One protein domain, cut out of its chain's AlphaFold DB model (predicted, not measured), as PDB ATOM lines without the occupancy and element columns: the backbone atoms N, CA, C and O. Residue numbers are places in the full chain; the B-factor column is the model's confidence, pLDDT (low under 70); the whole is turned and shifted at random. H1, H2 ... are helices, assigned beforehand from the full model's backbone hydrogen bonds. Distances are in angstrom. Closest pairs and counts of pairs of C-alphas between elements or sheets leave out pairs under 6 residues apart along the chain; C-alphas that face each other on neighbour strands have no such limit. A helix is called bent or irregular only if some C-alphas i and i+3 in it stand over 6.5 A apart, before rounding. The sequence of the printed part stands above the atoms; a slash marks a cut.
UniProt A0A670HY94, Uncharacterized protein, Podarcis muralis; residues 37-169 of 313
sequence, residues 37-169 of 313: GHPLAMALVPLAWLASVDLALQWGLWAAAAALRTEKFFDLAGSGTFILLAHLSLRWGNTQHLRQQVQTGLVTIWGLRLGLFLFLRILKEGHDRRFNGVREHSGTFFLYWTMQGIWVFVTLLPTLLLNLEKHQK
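What this domain is: This is residues 37 to 169 of the 313 residues of an uncharacterized protein of Podarcis muralis (UniProt A0A670HY94). Four long helices form an elongated up-and-down bundle, each running against the one before it in the chain. H1 and H3 stay apart on opposite sides of the bundle, H2 packs between them, and H4 slants from H1 over to H2 and reaches H3 with residues 159 to 163 alone. The printed part has 133 residues, with four named helices in the order H1, H2, H3, H4 and no named strand, and its class is all helix. It is only just compact, close to loose, with a radius of gyration of the C-alphas of 16.5 A, and the C-alphas span 50 by 30 by 17 A.

Where its parts are: H1, the longest helix, holds residues 39 to 67 and measures 43.0 A from its first C-alpha at (88.221, 147.105, 284.991) to its last. H1 is neither bent nor irregular, but only just: C-alphas 42 and 45 are 6.0 A apart. H2 holds residues 74 to 93 and measures 28.5 A. H3 holds residues 98 to 125 and measures 40.3 A, with C-alpha 98 at (106.672, 138.486, 273.601). H4 holds residues 138 to 164 and measures 36.1 A, ending with C-alpha 164 at (98.830, 147.652, 279.769). H4 is irregular, with C-alphas 155 and 158 being 7.4 A apart, and it has a kink of 54 degrees near residue 158.

How they stand to each other: H1 and H2 form a helical hairpin and touch at a shallow tilt of 28 degrees, opposite ways; their closest C-alphas, those of Asp 54 and Thr 81, are 6.6 A apart. H1 also touches H4 at a shallow tilt of 32 degrees, opposite ways, with the closest C-alphas, those of Leu 55 and Gly 149, 5.8 A apart. H1 and H3 are apart. H2 and H3 form a hairpin at a shallow tilt of 14 degrees, with the closest C-alphas, those of Ser 79 and Gly 111, 5.1 A apart. H2 touches H4 at a shallow tilt of 31 degrees, the same way, with the closest C-alphas, those of Gly 93 and Leu 164, 4.3 A apart. H3 and H4 form a hairpin too, but they touch with residues 100 to 104 of H3 and 159 to 163 of H4 alone; the closest C-alphas, those of Gln 100 and Asn 163, are 5.6 A apart. Every O i to N i+4 pair is within hydrogen-bond range in H2 and H3, against 23 of 25 in H1 and 21 of 23 in H4.

The domain as a whole: The two C-alphas farthest apart, those of Gly 37 and Glu 125, are 55.0 A apart. The printed part has no cut. The link from H2 to H3 is tight, that from H1 to H2 is short, and that from H3 to H4, residues 126 to 137, is long. The mean pLDDT of the printed part is 79.6, and it is under 70 at residues 37 to 43, 125 to 136, and 167 to 168.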
ATOM      1  N   GLY A  37      87.157 148.092 292.096       48.06
ATOM      2  CA  GLY A  37      85.776 148.096 291.593       48.06
ATOM      3  C   GLY A  37      85.532 148.058 290.085       48.06
ATOM      4  O   GLY A  37      84.538 147.459 289.692       48.06
ATOM      5  N   HIS A  38      86.383 148.620 289.215       56.34
ATOM      6  CA  HIS A  38      86.039 148.703 287.782       56.34
ATOM      7  C   HIS A  38      87.227 148.430 286.840       56.34
ATOM      8  O   HIS A  38      88.213 149.170 286.883       56.34
ATOM      9  N   PRO A  39      87.141 147.431 285.933       59.97
ATOM     10  CA  PRO A  39      88.221 147.105 284.991       59.97
ATOM     11  C   PRO A  39      88.568 148.274 284.057       59.97
ATOM     12  O   PRO A  39      89.722 148.429 283.670       59.97
ATOM     13  N   LEU A  40      87.601 149.152 283.767       59.28
ATOM     14  CA  LEU A  40      87.825 150.367 282.981       59.28
ATOM     15  C   LEU A  40      88.690 151.391 283.732       59.28
ATOM     16  O   LEU A  40      89.618 151.944 283.153       59.28
ATOM     17  N   ALA A  41      88.463 151.598 285.033       57.09
ATOM     18  CA  ALA A  41      89.253 152.545 285.827       57.09
ATOM     19  C   ALA A  41      90.738 152.137 285.912       57.09
ATOM     20  O   ALA A  41      91.618 152.994 285.905       57.09
ATOM     21  N   MET A  42      91.023 150.830 285.908       63.19
ATOM     22  CA  MET A  42      92.389 150.292 285.961       63.19
ATOM     23  C   MET A  42      93.195 150.546 284.676       63.19
ATOM     24  O   MET A  42      94.417 150.651 284.750       63.19
ATOM     25  N   ALA A  43      92.534 150.667 283.519       66.31
ATOM     26  CA  ALA A  43      93.181 150.994 282.245       66.31
ATOM     27  C   ALA A  43      93.208 152.508 281.971       66.31
ATOM     28  O   ALA A  43      94.168 153.023 281.404       66.31
ATOM     29  N   LEU A  44      92.182 153.246 282.404       79.38
ATOM     30  CA  LEU A  44      92.062 154.681 282.132       79.38
ATOM     31  C   LEU A  44      93.084 155.529 282.900       79.38
ATOM     32  O   LEU A  44      93.594 156.498 282.346       79.38
ATOM     33  N   VAL A  45      93.430 155.155 284.137       85.00
ATOM     34  CA  VAL A  45      94.447 155.867 284.934       85.00
ATOM     35  C   VAL A  45      95.832 155.857 284.260       85.00
ATOM     36  O   VAL A  45      96.383 156.941 284.056       85.00
ATOM     37  N   PRO A  46      96.402 154.701 283.856       85.44
ATOM     38  CA  PRO A  46      97.671 154.688 283.129       85.44
ATOM     39  C   PRO A  46      97.624 155.468 281.819       85.44
ATOM     40  O   PRO A  46      98.576 156.173 281.491       85.44
ATOM     41  N   LEU A  47      96.521 155.364 281.074       87.38
ATOM     42  CA  LEU A  47      96.354 156.079 279.811       87.38
ATOM     43  C   LEU A  47      96.303 157.593 280.009       87.38
ATOM     44  O   LEU A  47      96.940 158.317 279.251       87.38
ATOM     45  N   ALA A  48      95.608 158.073 281.042       90.00
ATOM     46  CA  ALA A  48      95.587 159.491 281.384       90.00
ATOM     47  C   ALA A  48      96.988 159.996 281.759       90.00
ATOM     48  O   ALA A  48      97.376 161.097 281.369       90.00
ATOM     49  N   TRP A  49      97.781 159.178 282.455       90.31
ATOM     50  CA  TRP A  49      99.159 159.528 282.789       90.31
ATOM     51  C   TRP A  49     100.061 159.556 281.546       90.31
ATOM     52  O   TRP A  49     100.825 160.501 281.371       90.31
ATOM     53  N   LEU A  50      99.919 158.585 280.636       91.75
ATOM     54  CA  LEU A  50     100.614 158.571 279.342       91.75
ATOM     55  C   LEU A  50     100.249 159.793 278.484       91.75
ATOM     56  O   LEU A  50     101.144 160.433 277.944       91.75
ATOM     57  N   ALA A  51      98.963 160.152 278.411       92.25
ATOM     58  CA  ALA A  51      98.497 161.355 277.718       92.25
ATOM     59  C   ALA A  51      99.082 162.631 278.338       92.25
ATOM     60  O   ALA A  51      99.488 163.547 277.631       92.25
ATOM     61  N   SER A  52      99.159 162.680 279.671       93.00
ATOM     62  CA  SER A  52      99.744 163.820 280.384       93.00
ATOM     63  C   SER A  52     101.236 163.959 280.088       93.00
ATOM     64  O   SER A  52     101.712 165.070 279.869       93.00
ATOM     65  N   VAL A  53     101.972 162.842 280.050       93.69
ATOM     66  CA  VAL A  53     103.394 162.820 279.674       93.69
ATOM     67  C   VAL A  53     103.591 163.274 278.230       93.69
ATOM     68  O   VAL A  53     104.497 164.062 277.975       93.69
ATOM     69  N   ASP A  54     102.743 162.818 277.307       93.25
ATOM     70  CA  ASP A  54     102.783 163.236 275.905       93.25
ATOM     71  C   ASP A  54     102.593 164.753 275.763       93.25
ATOM     72  O   ASP A  54     103.469 165.443 275.245       93.25
ATOM     73  N   LEU A  55     101.508 165.301 276.319       93.50
ATOM     74  CA  LEU A  55     101.231 166.739 276.263       93.50
ATOM     75  C   LEU A  55     102.316 167.569 276.956       93.50
ATOM     76  O   LEU A  55     102.742 168.587 276.415       93.50
ATOM     77  N   ALA A  56     102.809 167.130 278.118       93.50
ATOM     78  CA  ALA A  56     103.887 167.823 278.820       93.50
ATOM     79  C   ALA A  56     105.176 167.861 277.989       93.50
ATOM     80  O   ALA A  56     105.850 168.892 277.945       93.50
ATOM     81  N   LEU A  57     105.505 166.763 277.303       93.06
ATOM     82  CA  LEU A  57     106.667 166.704 276.426       93.06
ATOM     83  C   LEU A  57     106.485 167.619 275.210       93.06
ATOM     84  O   LEU A  57     107.391 168.388 274.897       93.06
ATOM     85  N   GLN A  58     105.308 167.610 274.583       90.88
ATOM     86  CA  GLN A  58     105.020 168.461 273.425       90.88
ATOM     87  C   GLN A  58     105.024 169.946 273.775       90.88
ATOM     88  O   GLN A  58     105.588 170.753 273.041       90.88
ATOM     89  N   TRP A  59     104.454 170.330 274.915       91.81
ATOM     90  CA  TRP A  59     104.461 171.721 275.361       91.81
ATOM     91  C   TRP A  59     105.844 172.174 275.838       91.81
ATOM     92  O   TRP A  59     106.237 173.311 275.576       91.81
ATOM     93  N   GLY A  60     106.617 171.294 276.478       91.62
ATOM     94  CA  GLY A  60     108.003 171.580 276.850       91.62
ATOM     95  C   GLY A  60     108.905 171.771 275.627       91.62
ATOM     96  O   GLY A  60     109.677 172.730 275.563       91.62
ATOM     97  N   LEU A  61     108.770 170.901 274.623       89.56
ATOM     98  CA  LEU A  61     109.514 171.008 273.367       89.56
ATOM     99  C   LEU A  61     109.046 172.192 272.523       89.56
ATOM    100  O   LEU A  61     109.888 172.866 271.936       89.56
ATOM    101  N   TRP A  62     107.752 172.518 272.536       88.75
ATOM    102  CA  TRP A  62     107.246 173.765 271.968       88.75
ATOM    103  C   TRP A  62     107.898 174.983 272.618       88.75
ATOM    104  O   TRP A  62     108.364 175.863 271.902       88.75
ATOM    105  N   ALA A  63     107.978 175.038 273.952       88.12
ATOM    106  CA  ALA A  63     108.590 176.165 274.651       88.12
ATOM    107  C   ALA A  63     110.069 176.331 274.260       88.12
ATOM    108  O   ALA A  63     110.511 177.441 273.961       88.12
ATOM    109  N   ALA A  64     110.816 175.225 274.180       87.25
ATOM    110  CA  ALA A  64     112.198 175.233 273.700       87.25
ATOM    111  C   ALA A  64     112.299 175.660 272.224       87.25
ATOM    112  O   ALA A  64     113.131 176.496 271.876       87.25
ATOM    113  N   ALA A  65     111.435 175.135 271.355       85.38
ATOM    114  CA  ALA A  65     111.404 175.461 269.931       85.38
ATOM    115  C   ALA A  65     111.004 176.922 269.673       85.38
ATOM    116  O   ALA A  65     111.564 177.566 268.787       85.38
ATOM    117  N   ALA A  66     110.083 177.464 270.472       84.19
ATOM    118  CA  ALA A  66     109.662 178.857 270.431       84.19
ATOM    119  C   ALA A  66     110.785 179.790 270.909       84.19
ATOM    120  O   ALA A  66     111.044 180.806 270.265       84.19
ATOM    121  N   ALA A  67     111.497 179.421 271.981       85.00
ATOM    122  CA  ALA A  67     112.644 180.177 272.489       85.00
ATOM    123  C   ALA A  67     113.823 180.187 271.502       85.00
ATOM    124  O   ALA A  67     114.456 181.218 271.299       85.00
ATOM    125  N   LEU A  68     114.094 179.050 270.856       83.00
ATOM    126  CA  LEU A  68     115.178 178.888 269.883       83.00
ATOM    127  C   LEU A  68     114.777 179.268 268.446       83.00
ATOM    128  O   LEU A  68     115.611 179.176 267.547       83.00
ATOM    129  N   ARG A  69     113.511 179.655 268.216       76.62
ATOM    130  CA  ARG A  69     112.919 179.958 266.895       76.62
ATOM    131  C   ARG A  69     113.270 178.911 265.827       76.62
ATOM    132  O   ARG A  69     113.556 179.249 264.681       76.62
ATOM    133  N   THR A  70     113.250 177.635 266.208       77.06
ATOM    134  CA  THR A  70     113.682 176.521 265.353       77.06
ATOM    135  C   THR A  70     112.588 175.474 265.197       77.06
ATOM    136  O   THR A  70     112.009 174.983 266.160       77.06
ATOM    137  N   GLU A  71     112.332 175.101 263.952       74.19
ATOM    138  CA  GLU A  71     111.402 174.054 263.537       74.19
ATOM    139  C   GLU A  71     112.085 172.692 263.365       74.19
ATOM    140  O   GLU A  71     111.423 171.667 263.211       74.19
ATOM    141  N   LYS A  72     113.424 172.665 263.413       73.94
ATOM    142  CA  LYS A  72     114.228 171.508 262.990       73.94
ATOM    143  C   LYS A  72     113.971 170.243 263.802       73.94
ATOM    144  O   LYS A  72     114.202 169.139 263.318       73.94
ATOM    145  N   PHE A  73     113.498 170.404 265.033       78.81
ATOM    146  CA  PHE A  73     113.251 169.298 265.949       78.81
ATOM    147  C   PHE A  73     111.784 168.865 265.999       78.81
ATOM    148  O   PHE A  73     111.493 167.914 266.709       78.81
ATOM    149  N   PHE A  74     110.872 169.507 265.262       81.12
ATOM    150  CA  PHE A  74     109.436 169.198 265.323       81.12
ATOM    151  C   PHE A  74     109.135 167.743 264.935       81.12
ATOM    152  O   PHE A  74     108.466 167.012 265.666       81.12
ATOM    153  N   ASP A  75     109.682 167.284 263.808       77.31
ATOM    154  CA  ASP A  75     109.461 165.913 263.334       77.31
ATOM    155  C   ASP A  75     110.188 164.886 264.224       77.31
ATOM    156  O   ASP A  75     109.649 163.817 264.531       77.31
ATOM    157  N   LEU A  76     111.386 165.237 264.715       82.75
ATOM    158  CA  LEU A  76     112.148 164.394 265.639       82.75
ATOM    159  C   LEU A  76     111.420 164.243 266.981       82.75
ATOM    160  O   LEU A  76     111.332 163.132 267.498       82.75
ATOM    161  N   ALA A  77     110.844 165.327 267.501       85.75
ATOM    162  CA  ALA A  77     110.058 165.341 268.727       85.75
ATOM    163  C   ALA A  77     108.881 164.368 268.652       85.75
ATOM    164  O   ALA A  77     108.743 163.528 269.536       85.75
ATOM    165  N   GLY A  78     108.102 164.405 267.566       82.06
ATOM    166  CA  GLY A  78     106.981 163.480 267.371       82.06
ATOM    167  C   GLY A  78     107.417 162.018 267.283       82.06
ATOM    168  O   GLY A  78     106.834 161.149 267.924       82.06
ATOM    169  N   SER A  79     108.473 161.718 266.525       83.56
ATOM    170  CA  SER A  79     108.998 160.344 266.475       83.56
ATOM    171  C   SER A  79     109.553 159.876 267.831       83.56
ATOM    172  O   SER A  79     109.356 158.727 268.227       83.56
ATOM    173  N   GLY A  80     110.187 160.780 268.583       89.06
ATOM    174  CA  GLY A  80     110.701 160.522 269.923       89.06
ATOM    175  C   GLY A  80     109.592 160.276 270.942       89.06
ATOM    176  O   GLY A  80     109.710 159.347 271.742       89.06
ATOM    177  N   THR A  81     108.494 161.041 270.891       89.75
ATOM    178  CA  THR A  81     107.338 160.852 271.780       89.75
ATOM    179  C   THR A  81     106.674 159.495 271.537       89.75
ATOM    180  O   THR A  81     106.400 158.781 272.503       89.75
ATOM    181  N   PHE A  82     106.530 159.061 270.276       86.56
ATOM    182  CA  PHE A  82     106.061 157.709 269.941       86.56
ATOM    183  C   PHE A  82     106.896 156.612 270.611       86.56
ATOM    184  O   PHE A  82     106.354 155.729 271.282       86.56
ATOM    185  N   ILE A  83     108.219 156.671 270.434       89.94
ATOM    186  CA  ILE A  83     109.145 155.673 270.978       89.94
ATOM    187  C   ILE A  83     109.093 155.693 272.507       89.94
ATOM    188  O   ILE A  83     109.000 154.635 273.135       89.94
ATOM    189  N   LEU A  84     109.117 156.884 273.110       93.75
ATOM    190  CA  LEU A  84     109.090 157.053 274.557       93.75
ATOM    191  C   LEU A  84     107.821 156.455 275.167       93.75
ATOM    192  O   LEU A  84     107.918 155.645 276.086       93.75
ATOM    193  N   LEU A  85     106.641 156.808 274.654       91.25
ATOM    194  CA  LEU A  85     105.362 156.326 275.182       91.25
ATOM    195  C   LEU A  85     105.186 154.814 274.990       91.25
ATOM    196  O   LEU A  85     104.658 154.136 275.877       91.25
ATOM    197  N   ALA A  86     105.669 154.258 273.875       86.88
ATOM    198  CA  ALA A  86     105.648 152.815 273.643       86.88
ATOM    199  C   ALA A  86     106.484 152.066 274.697       86.88
ATOM    200  O   ALA A  86     106.012 151.098 275.294       86.88
ATOM    201  N   HIS A  87     107.684 152.557 275.014       92.81
ATOM    202  CA  HIS A  87     108.519 151.960 276.060       92.81
ATOM    203  C   HIS A  87     107.965 152.209 277.463       92.81
ATOM    204  O   HIS A  87     107.979 151.312 278.304       92.81
ATOM    205  N   LEU A  88     107.463 153.413 277.733       92.06
ATOM    206  CA  LEU A  88     106.942 153.786 279.042       92.06
ATOM    207  C   LEU A  88     105.704 152.959 279.402       92.06
ATOM    208  O   LEU A  88     105.625 152.431 280.511       92.06
ATOM    209  N   SER A  89     104.796 152.753 278.445       87.88
ATOM    210  CA  SER A  89     103.637 151.869 278.618       87.88
ATOM    211  C   SER A  89     104.037 150.414 278.857       87.88
ATOM    212  O   SER A  89     103.475 149.784 279.749       87.88
ATOM    213  N   LEU A  90     105.053 149.896 278.154       88.25
ATOM    214  CA  LEU A  90     105.585 148.548 278.394       88.25
ATOM    215  C   LEU A  90     106.176 148.408 279.807       88.25
ATOM    216  O   LEU A  90     106.005 147.386 280.470       88.25
ATOM    217  N   ARG A  91     106.867 149.445 280.298       89.00
ATOM    218  CA  ARG A  91     107.443 149.462 281.651       89.00
ATOM    219  C   ARG A  91     106.367 149.563 282.732       89.00
ATOM    220  O   ARG A  91     106.481 148.885 283.747       89.00
ATOM    221  N   TRP A  92     105.327 150.371 282.523       84.75
ATOM    222  CA  TRP A  92     104.219 150.527 283.475       84.75
ATOM    223  C   TRP A  92     103.252 149.346 283.488       84.75
ATOM    224  O   TRP A  92     102.715 149.020 284.544       84.75
ATOM    225  N   GLY A  93     103.076 148.662 282.354       80.00
ATOM    226  CA  GLY A  93     102.299 147.426 282.278       80.00
ATOM    227  C   GLY A  93     102.857 146.305 283.158       80.00
ATOM    228  O   GLY A  93     102.108 145.416 283.564       80.00
ATOM    229  N   ASN A  94     104.156 146.364 283.491       79.56
ATOM    230  CA  ASN A  94     104.890 145.394 284.315       79.56
ATOM    231  C   ASN A  94     104.676 143.928 283.883       79.56
ATOM    232  O   ASN A  94     104.775 142.996 284.677       79.56
ATOM    233  N   THR A  95     104.368 143.740 282.605       75.88
ATOM    234  CA  THR A  95     104.262 142.459 281.922       75.88
ATOM    235  C   THR A  95     105.140 142.568 280.682       75.88
ATOM    236  O   THR A  95     105.178 143.602 280.019       75.88
ATOM    237  N   GLN A  96     105.966 141.551 280.443       76.88
ATOM    238  CA  GLN A  96     106.900 141.530 279.316       76.88
ATOM    239  C   GLN A  96     106.616 140.319 278.444       76.88
ATOM    240  O   GLN A  96     107.452 139.437 278.262       76.88
ATOM    241  N   HIS A  97     105.391 140.247 277.931       83.12
ATOM    242  CA  HIS A  97     105.028 139.199 276.992       83.12
ATOM    243  C   HIS A  97     105.680 139.456 275.633       83.12
ATOM    244  O   HIS A  97     105.801 140.604 275.199       83.12
ATOM    245  N   LEU A  98     106.025 138.381 274.914       84.25
ATOM    246  CA  LEU A  98     106.672 138.486 273.601       84.25
ATOM    247  C   LEU A  98     105.868 139.369 272.636       84.25
ATOM    248  O   LEU A  98     106.431 140.190 271.927       84.25
ATOM    249  N   ARG A  99     104.535 139.273 272.673       77.75
ATOM    250  CA  ARG A  99     103.625 140.105 271.872       77.75
ATOM    251  C   ARG A  99     103.826 141.609 272.102       77.75
ATOM    252  O   ARG A  99     103.856 142.371 271.142       77.75
ATOM    253  N   GLN A 100     103.972 142.025 273.359       80.81
ATOM    254  CA  GLN A 100     104.153 143.428 273.744       80.81
ATOM    255  C   GLN A 100     105.555 143.931 273.377       80.81
ATOM    256  O   GLN A 100     105.712 145.054 272.897       80.81
ATOM    257  N   GLN A 101     106.568 143.074 273.550       87.56
ATOM    258  CA  GLN A 101     107.945 143.366 273.151       87.56
ATOM    259  C   GLN A 101     108.062 143.535 271.635       87.56
ATOM    260  O   GLN A 101     108.635 144.522 271.180       87.56
ATOM    261  N   VAL A 102     107.470 142.619 270.860       81.81
ATOM    262  CA  VAL A 102     107.461 142.709 269.397       81.81
ATOM    263  C   VAL A 102     106.717 143.965 268.961       81.81
ATOM    264  O   VAL A 102     107.314 144.774 268.264       81.81
ATOM    265  N   GLN A 103     105.484 144.206 269.429       81.31
ATOM    266  CA  GLN A 103     104.713 145.401 269.052       81.31
ATOM    267  C   GLN A 103     105.465 146.707 269.363       81.31
ATOM    268  O   GLN A 103     105.553 147.589 268.510       81.31
ATOM    269  N   THR A 104     106.041 146.825 270.563       82.75
ATOM    270  CA  THR A 104     106.858 147.987 270.951       82.75
ATOM    271  C   THR A 104     108.101 148.113 270.061       82.75
ATOM    272  O   THR A 104     108.450 149.217 269.638       82.75
ATOM    273  N   GLY A 105     108.735 146.994 269.705       86.00
ATOM    274  CA  GLY A 105     109.847 146.947 268.756       86.00
ATOM    275  C   GLY A 105     109.459 147.437 267.358       86.00
ATOM    276  O   GLY A 105     110.171 148.261 266.792       86.00
ATOM    277  N   LEU A 106     108.306 147.013 266.830       81.12
ATOM    278  CA  LEU A 106     107.796 147.449 265.523       81.12
ATOM    279  C   LEU A 106     107.571 148.967 265.486       81.12
ATOM    280  O   LEU A 106     108.034 149.640 264.565       81.12
ATOM    281  N   VAL A 107     106.928 149.525 266.520       82.69
ATOM    282  CA  VAL A 107     106.744 150.982 266.659       82.69
ATOM    283  C   VAL A 107     108.088 151.700 266.733       82.69
ATOM    284  O   VAL A 107     108.254 152.756 266.129       82.69
ATOM    285  N   THR A 108     109.064 151.120 267.431       86.06
ATOM    286  CA  THR A 108     110.401 151.707 267.569       86.06
ATOM    287  C   THR A 108     111.143 151.738 266.241       86.06
ATOM    288  O   THR A 108     111.673 152.780 265.867       86.06
ATOM    289  N   ILE A 109     111.145 150.631 265.496       84.19
ATOM    290  CA  ILE A 109     111.779 150.543 264.174       84.19
ATOM    291  C   ILE A 109     111.138 151.545 263.210       84.19
ATOM    292  O   ILE A 109     111.846 152.290 262.532       84.19
ATOM    293  N   TRP A 110     109.803 151.602 263.180       84.31
ATOM    294  CA  TRP A 110     109.074 152.548 262.341       84.31
ATOM    295  C   TRP A 110     109.362 154.005 262.729       84.31
ATOM    296  O   TRP A 110     109.736 154.806 261.871       84.31
ATOM    297  N   GLY A 111     109.266 154.332 264.021       77.06
ATOM    298  CA  GLY A 111     109.501 155.677 264.542       77.06
ATOM    299  C   GLY A 111     110.930 156.158 264.299       77.06
ATOM    300  O   GLY A 111     111.121 157.283 263.842       77.06
ATOM    301  N   LEU A 112     111.933 155.298 264.516       85.12
ATOM    302  CA  LEU A 112     113.335 155.617 264.235       85.12
ATOM    303  C   LEU A 112     113.558 155.899 262.753       85.12
ATOM    304  O   LEU A 112     114.200 156.888 262.412       85.12
ATOM    305  N   ARG A 113     113.014 155.060 261.867       81.75
ATOM    306  CA  ARG A 113     113.149 155.243 260.420       81.75
ATOM    307  C   ARG A 113     112.484 156.540 259.954       81.75
ATOM    308  O   ARG A 113     113.113 157.300 259.221       81.75
ATOM    309  N   LEU A 114     111.248 156.808 260.382       76.50
ATOM    310  CA  LEU A 114     110.510 158.006 259.974       76.50
ATOM    311  C   LEU A 114     111.176 159.273 260.526       76.50
ATOM    312  O   LEU A 114     111.437 160.212 259.774       76.50
ATOM    313  N   GLY A 115     111.502 159.276 261.821       77.19
ATOM    314  CA  GLY A 115     112.161 160.393 262.490       77.19
ATOM    315  C   GLY A 115     113.524 160.714 261.887       77.19
ATOM    316  O   GLY A 115     113.804 161.869 261.576       77.19
ATOM    317  N   LEU A 116     114.351 159.691 261.646       82.88
ATOM    318  CA  LEU A 116     115.669 159.868 261.041       82.88
ATOM    319  C   LEU A 116     115.566 160.374 259.600       82.88
ATOM    320  O   LEU A 116     116.289 161.298 259.235       82.88
ATOM    321  N   PHE A 117     114.659 159.822 258.790       75.12
ATOM    322  CA  PHE A 117     114.463 160.266 257.409       75.12
ATOM    323  C   PHE A 117     114.058 161.744 257.330       75.12
ATOM    324  O   PHE A 117     114.665 162.516 256.583       75.12
ATOM    325  N   LEU A 118     113.073 162.159 258.134       74.12
ATOM    326  CA  LEU A 118     112.600 163.546 258.170       74.12
ATOM    327  C   LEU A 118     113.674 164.497 258.707       74.12
ATOM    328  O   LEU A 118     113.901 165.560 258.129       74.12
ATOM    329  N   PHE A 119     114.387 164.093 259.757       78.31
ATOM    330  CA  PHE A 119     115.462 164.894 260.332       78.31
ATOM    331  C   PHE A 119     116.630 165.087 259.355       78.31
ATOM    332  O   PHE A 119     117.085 166.211 259.151       78.31
ATOM    333  N   LEU A 120     117.073 164.020 258.682       79.25
ATOM    334  CA  LEU A 120     118.119 164.101 257.656       79.25
ATOM    335  C   LEU A 120     117.699 164.987 256.478       79.25
ATOM    336  O   LEU A 120     118.527 165.725 255.941       79.25
ATOM    337  N   ARG A 121     116.417 164.959 256.093       76.69
ATOM    338  CA  ARG A 121     115.875 165.849 255.060       76.69
ATOM    339  C   ARG A 121     115.982 167.313 255.476       76.69
ATOM    340  O   ARG A 121     116.497 168.115 254.704       76.69
ATOM    341  N   ILE A 122     115.564 167.648 256.697       76.81
ATOM    342  CA  ILE A 122     115.628 169.025 257.208       76.81
ATOM    343  C   ILE A 122     117.079 169.504 257.330       76.81
ATOM    344  O   ILE A 122     117.370 170.652 257.006       76.81
ATOM    345  N   LEU A 123     118.011 168.640 257.747       78.44
ATOM    346  CA  LEU A 123     119.433 168.994 257.788       78.44
ATOM    347  C   LEU A 123     120.001 169.316 256.399       78.44
ATOM    348  O   LEU A 123     120.856 170.191 256.285       78.44
ATOM    349  N   LYS A 124     119.523 168.631 255.353       75.38
ATOM    350  CA  LYS A 124     119.965 168.848 253.970       75.38
ATOM    351  C   LYS A 124     119.315 170.074 253.321       75.38
ATOM    352  O   LYS A 124     119.995 170.811 252.620       75.38
ATOM    353  N   GLU A 125     118.014 170.274 253.528       68.94
ATOM    354  CA  GLU A 125     117.242 171.383 252.941       68.94
ATOM    355  C   GLU A 125     117.367 172.682 253.768       68.94
ATOM    356  O   GLU A 125     117.063 173.768 253.284       68.94
ATOM    357  N   GLY A 126     117.860 172.595 255.010       68.19
ATOM    358  CA  GLY A 126     118.155 173.720 255.904       68.19
ATOM    359  C   GLY A 126     116.928 174.307 256.606       68.19
ATOM    360  O   GLY A 126     117.030 174.699 257.773       68.19
ATOM    361  N   HIS A 127     115.781 174.310 255.927       64.62
ATOM    362  CA  HIS A 127     114.498 174.809 256.416       64.62
ATOM    363  C   HIS A 127     113.332 173.957 255.920       64.62
ATOM    364  O   HIS A 127     113.338 173.473 254.790       64.62
ATOM    365  N   ASP A 128     112.301 173.830 256.754       61.75
ATOM    366  CA  ASP A 128     111.024 173.243 256.346       61.75
ATOM    367  C   ASP A 128     110.056 174.371 255.951       61.75
ATOM    368  O   ASP A 128     109.641 175.182 256.788       61.75
ATOM    369  N   ARG A 129     109.691 174.419 254.659       59.16
ATOM    370  CA  ARG A 129     108.795 175.433 254.071       59.16
ATOM    371  C   ARG A 129     107.447 175.517 254.788       59.16
ATOM    372  O   ARG A 129     106.834 176.582 254.795       59.16
ATOM    373  N   ARG A 130     107.007 174.432 255.434       58.50
ATOM    374  CA  ARG A 130     105.783 174.373 256.243       58.50
ATOM    375  C   ARG A 130     105.724 175.419 257.350       58.50
ATOM    376  O   ARG A 130     104.642 175.892 257.678       58.50
ATOM    377  N   PHE A 131     106.861 175.735 257.960       58.69
ATOM    378  CA  PHE A 131     106.914 176.624 259.120       58.69
ATOM    379  C   PHE A 131     107.283 178.063 258.745       58.69
ATOM    380  O   PHE A 131     107.621 178.869 259.619       58.69
ATOM    381  N   ASN A 132     107.235 178.409 257.457       59.88
ATOM    382  CA  ASN A 132     107.408 179.787 257.011       59.88
ATOM    383  C   ASN A 132     106.219 180.637 257.494       59.88
ATOM    384  O   ASN A 132     105.068 180.253 257.322       59.88
ATOM    385  N   GLY A 133     106.497 181.753 258.178       62.31
ATOM    386  CA  GLY A 133     105.487 182.655 258.761       62.31
ATOM    387  C   GLY A 133     104.834 182.173 260.068       62.31
ATOM    388  O   GLY A 133     104.492 182.987 260.927       62.31
ATOM    389  N   VAL A 134     104.736 180.858 260.290       61.50
ATOM    390  CA  VAL A 134     104.141 180.289 261.519       61.50
ATOM    391  C   VAL A 134     105.059 180.462 262.733       61.50
ATOM    392  O   VAL A 134     104.587 180.645 263.852       61.50
ATOM    393  N   ARG A 135     106.381 180.470 262.519       63.38
ATOM    394  CA  ARG A 135     107.388 180.659 263.582       63.38
ATOM    395  C   ARG A 135     107.259 181.984 264.319       63.38
ATOM    396  O   ARG A 135     107.680 182.068 265.470       63.38
ATOM    397  N   GLU A 136     106.705 183.006 263.671       64.69
ATOM    398  CA  GLU A 136     106.512 184.330 264.267       64.69
ATOM    399  C   GLU A 136     105.244 184.402 265.126       64.69
ATOM    400  O   GLU A 136     105.207 185.149 266.104       64.69
ATOM    401  N   HIS A 137     104.264 183.538 264.842       71.69
ATOM    402  CA  HIS A 137     102.972 183.472 265.512       71.69
ATOM    403  C   HIS A 137     102.956 182.359 266.572       71.69
ATOM    404  O   HIS A 137     102.571 181.217 266.311       71.69
ATOM    405  N   SER A 138     103.332 182.702 267.809       70.62
ATOM    406  CA  SER A 138     103.441 181.745 268.923       70.62
ATOM    407  C   SER A 138     102.157 180.940 269.190       70.62
ATOM    408  O   SER A 138     102.245 179.787 269.610       70.62
ATOM    409  N   GLY A 139     100.978 181.517 268.921       76.75
ATOM    410  CA  GLY A 139      99.678 180.854 269.088       76.75
ATOM    411  C   GLY A 139      99.429 179.727 268.079       76.75
ATOM    412  O   GLY A 139      99.145 178.600 268.481       76.75
ATOM    413  N   THR A 140      99.596 179.993 266.778       73.25
ATOM    414  CA  THR A 140      99.474 178.960 265.732       73.25
ATOM    415  C   THR A 140     100.540 177.882 265.914       73.25
ATOM    416  O   THR A 140     100.248 176.690 265.808       73.25
ATOM    417  N   PHE A 141     101.764 178.280 266.273       76.88
ATOM    418  CA  PHE A 141     102.833 177.328 266.548       76.88
ATOM    419  C   PHE A 141     102.446 176.373 267.686       76.88
ATOM    420  O   PHE A 141     102.525 175.162 267.510       76.88
ATOM    421  N   PHE A 142     101.927 176.879 268.810       82.50
ATOM    422  CA  PHE A 142     101.455 176.044 269.925       82.50
ATOM    423  C   PHE A 142     100.375 175.032 269.512       82.50
ATOM    424  O   PHE A 142     100.383 173.878 269.955       82.50
ATOM    425  N   LEU A 143      99.459 175.445 268.636       82.44
ATOM    426  CA  LEU A 143      98.395 174.578 268.149       82.44
ATOM    427  C   LEU A 143      98.942 173.400 267.334       82.44
ATOM    428  O   LEU A 143      98.475 172.279 267.520       82.44
ATOM    429  N   TYR A 144      99.959 173.613 266.496       80.81
ATOM    430  CA  TYR A 144     100.603 172.521 265.757       80.81
ATOM    431  C   TYR A 144     101.259 171.492 266.678       80.81
ATOM    432  O   TYR A 144     101.079 170.294 266.464       80.81
ATOM    433  N   TRP A 145     101.949 171.932 267.731       83.38
ATOM    434  CA  TRP A 145     102.536 171.023 268.723       83.38
ATOM    435  C   TRP A 145     101.473 170.252 269.511       83.38
ATOM    436  O   TRP A 145     101.617 169.057 269.761       83.38
ATOM    437  N   THR A 146     100.363 170.907 269.855       85.31
ATOM    438  CA  THR A 146      99.252 170.250 270.559       85.31
ATOM    439  C   THR A 146      98.551 169.224 269.666       85.31
ATOM    440  O   THR A 146      98.293 168.103 270.102       85.31
ATOM    441  N   MET A 147      98.294 169.566 268.401       83.31
ATOM    442  CA  MET A 147      97.721 168.636 267.423       83.31
ATOM    443  C   MET A 147      98.636 167.440 267.174       83.31
ATOM    444  O   MET A 147      98.156 166.312 267.086       83.31
ATOM    445  N   GLN A 148      99.951 167.664 267.126       81.88
ATOM    446  CA  GLN A 148     100.928 166.588 267.022       81.88
ATOM    447  C   GLN A 148     100.858 165.639 268.226       81.88
ATOM    448  O   GLN A 148     100.866 164.429 268.024       81.88
ATOM    449  N   GLY A 149     100.748 166.152 269.457       82.50
ATOM    450  CA  GLY A 149     100.546 165.324 270.657       82.50
ATOM    451  C   GLY A 149      99.270 164.491 270.583       82.50
ATOM    452  O   GLY A 149      99.311 163.265 270.621       82.50
ATOM    453  N   ILE A 150      98.127 165.138 270.337       83.50
ATOM    454  CA  ILE A 150      96.838 164.439 270.189       83.50
ATOM    455  C   ILE A 150      96.940 163.328 269.136       83.50
ATOM    456  O   ILE A 150      96.484 162.207 269.366       83.50
ATOM    457  N   TRP A 151      97.578 163.615 268.003       79.94
ATOM    458  CA  TRP A 151      97.811 162.638 266.951       79.94
ATOM    459  C   TRP A 151      98.671 161.459 267.419       79.94
ATOM    460  O   TRP A 151      98.286 160.305 267.214       79.94
ATOM    461  N   VAL A 152      99.807 161.724 268.071       81.25
ATOM    462  CA  VAL A 152     100.694 160.692 268.633       81.25
ATOM    463  C   VAL A 152      99.918 159.797 269.593       81.25
ATOM    464  O   VAL A 152      99.936 158.575 269.455       81.25
ATOM    465  N   PHE A 153      99.172 160.389 270.524       81.44
ATOM    466  CA  PHE A 153      98.420 159.636 271.516       81.44
ATOM    467  C   PHE A 153      97.320 158.768 270.889       81.44
ATOM    468  O   PHE A 153      97.232 157.573 271.180       81.44
ATOM    469  N   VAL A 154      96.501 159.336 269.996       78.81
ATOM    470  CA  VAL A 154      95.388 158.620 269.346       78.81
ATOM    471  C   VAL A 154      95.900 157.472 268.481       78.81
ATOM    472  O   VAL A 154      95.344 156.374 268.516       78.81
ATOM    473  N   THR A 155      96.968 157.705 267.720       76.88
ATOM    474  CA  THR A 155      97.549 156.668 266.863       76.88
ATOM    475  C   THR A 155      98.258 155.589 267.673       76.88
ATOM    476  O   THR A 155      98.197 154.429 267.283       76.88
ATOM    477  N   LEU A 156      98.878 155.916 268.811       79.81
ATOM    478  CA  LEU A 156      99.581 154.940 269.647       79.81
ATOM    479  C   LEU A 156      98.659 154.168 270.603       79.81
ATOM    480  O   LEU A 156      99.039 153.099 271.085       79.81
ATOM    481  N   LEU A 157      97.438 154.656 270.840       78.44
ATOM    482  CA  LEU A 157      96.439 154.073 271.740       78.44
ATOM    483  C   LEU A 157      96.320 152.532 271.699       78.44
ATOM    484  O   LEU A 157      96.358 151.931 272.776       78.44
ATOM    485  N   PRO A 158      96.217 151.849 270.536       76.56
ATOM    486  CA  PRO A 158      96.148 150.383 270.503       76.56
ATOM    487  C   PRO A 158      97.396 149.702 271.081       76.56
ATOM    488  O   PRO A 158      97.276 148.701 271.786       76.56
ATOM    489  N   THR A 159      98.587 150.255 270.843       79.25
ATOM    490  CA  THR A 159      99.841 149.757 271.430       79.25
ATOM    491  C   THR A 159      99.885 150.022 272.933       79.25
ATOM    492  O   THR A 159     100.287 149.140 273.691       79.25
ATOM    493  N   LEU A 160      99.423 151.193 273.389       80.25
ATOM    494  CA  LEU A 160      99.357 151.510 274.820       80.25
ATOM    495  C   LEU A 160      98.426 150.539 275.557       80.25
ATOM    496  O   LEU A 160      98.805 149.986 276.586       80.25
ATOM    497  N   LEU A 161      97.239 150.277 275.004       78.38
ATOM    498  CA  LEU A 161      96.282 149.312 275.550       78.38
ATOM    499  C   LEU A 161      96.863 147.897 275.603       78.38
ATOM    500  O   LEU A 161      96.728 147.218 276.619       78.38
ATOM    501  N   LEU A 162      97.552 147.467 274.541       78.88
ATOM    502  CA  LEU A 162      98.201 146.157 274.494       78.88
ATOM    503  C   LEU A 162      99.285 146.000 275.571       78.88
ATOM    504  O   LEU A 162      99.392 144.946 276.198       78.88
ATOM    505  N   ASN A 163     100.092 147.037 275.785       79.00
ATOM    506  CA  ASN A 163     101.175 147.023 276.768       79.00
ATOM    507  C   ASN A 163     100.661 147.050 278.216       79.00
ATOM    508  O   ASN A 163     101.339 146.557 279.113       79.00
ATOM    509  N   LEU A 164      99.469 147.603 278.450       80.81
ATOM    510  CA  LEU A 164      98.830 147.652 279.769       80.81
ATOM    511  C   LEU A 164      98.004 146.396 280.092       80.81
ATOM    512  O   LEU A 164      97.648 146.184 281.255       80.81
ATOM    513  N   GLU A 165      97.698 145.563 279.092       76.94
ATOM    514  CA  GLU A 165      96.987 144.299 279.276       76.94
ATOM    515  C   GLU A 165      97.840 143.304 280.071       76.94
ATOM    516  O   GLU A 165      99.003 143.056 279.753       76.94
ATOM    517  N   LYS A 166      97.244 142.707 281.108       75.06
ATOM    518  CA  LYS A 166      97.940 141.769 282.004       75.06
ATOM    519  C   LYS A 166      97.686 140.309 281.654       75.06
ATOM    520  O   LYS A 166      98.401 139.432 282.130       75.06
ATOM    521  N   HIS A 167      96.653 140.030 280.864       69.94
ATOM    522  CA  HIS A 167      96.305 138.665 280.503       69.94
ATOM    523  C   HIS A 167      97.177 138.162 279.354       69.94
ATOM    524  O   HIS A 167      97.105 138.646 278.223       69.94
ATOM    525  N   GLN A 168      97.950 137.113 279.626       68.44
ATOM    526  CA  GLN A 168      98.738 136.434 278.610       68.44
ATOM    527  C   GLN A 168      97.874 135.438 277.835       68.44
ATOM    528  O   GLN A 168      97.514 134.379 278.347       68.44
ATOM    529  N   LYS A 169      97.588 135.743 276.567       72.00
ATOM    530  CA  LYS A 169      97.105 134.741 275.608       72.00
ATOM    531  C   LYS A 169      98.290 134.116 274.866       72.00
ATOM    532  O   LYS A 169      99.242 134.841 274.553       72.00
TER     533      LYS A 169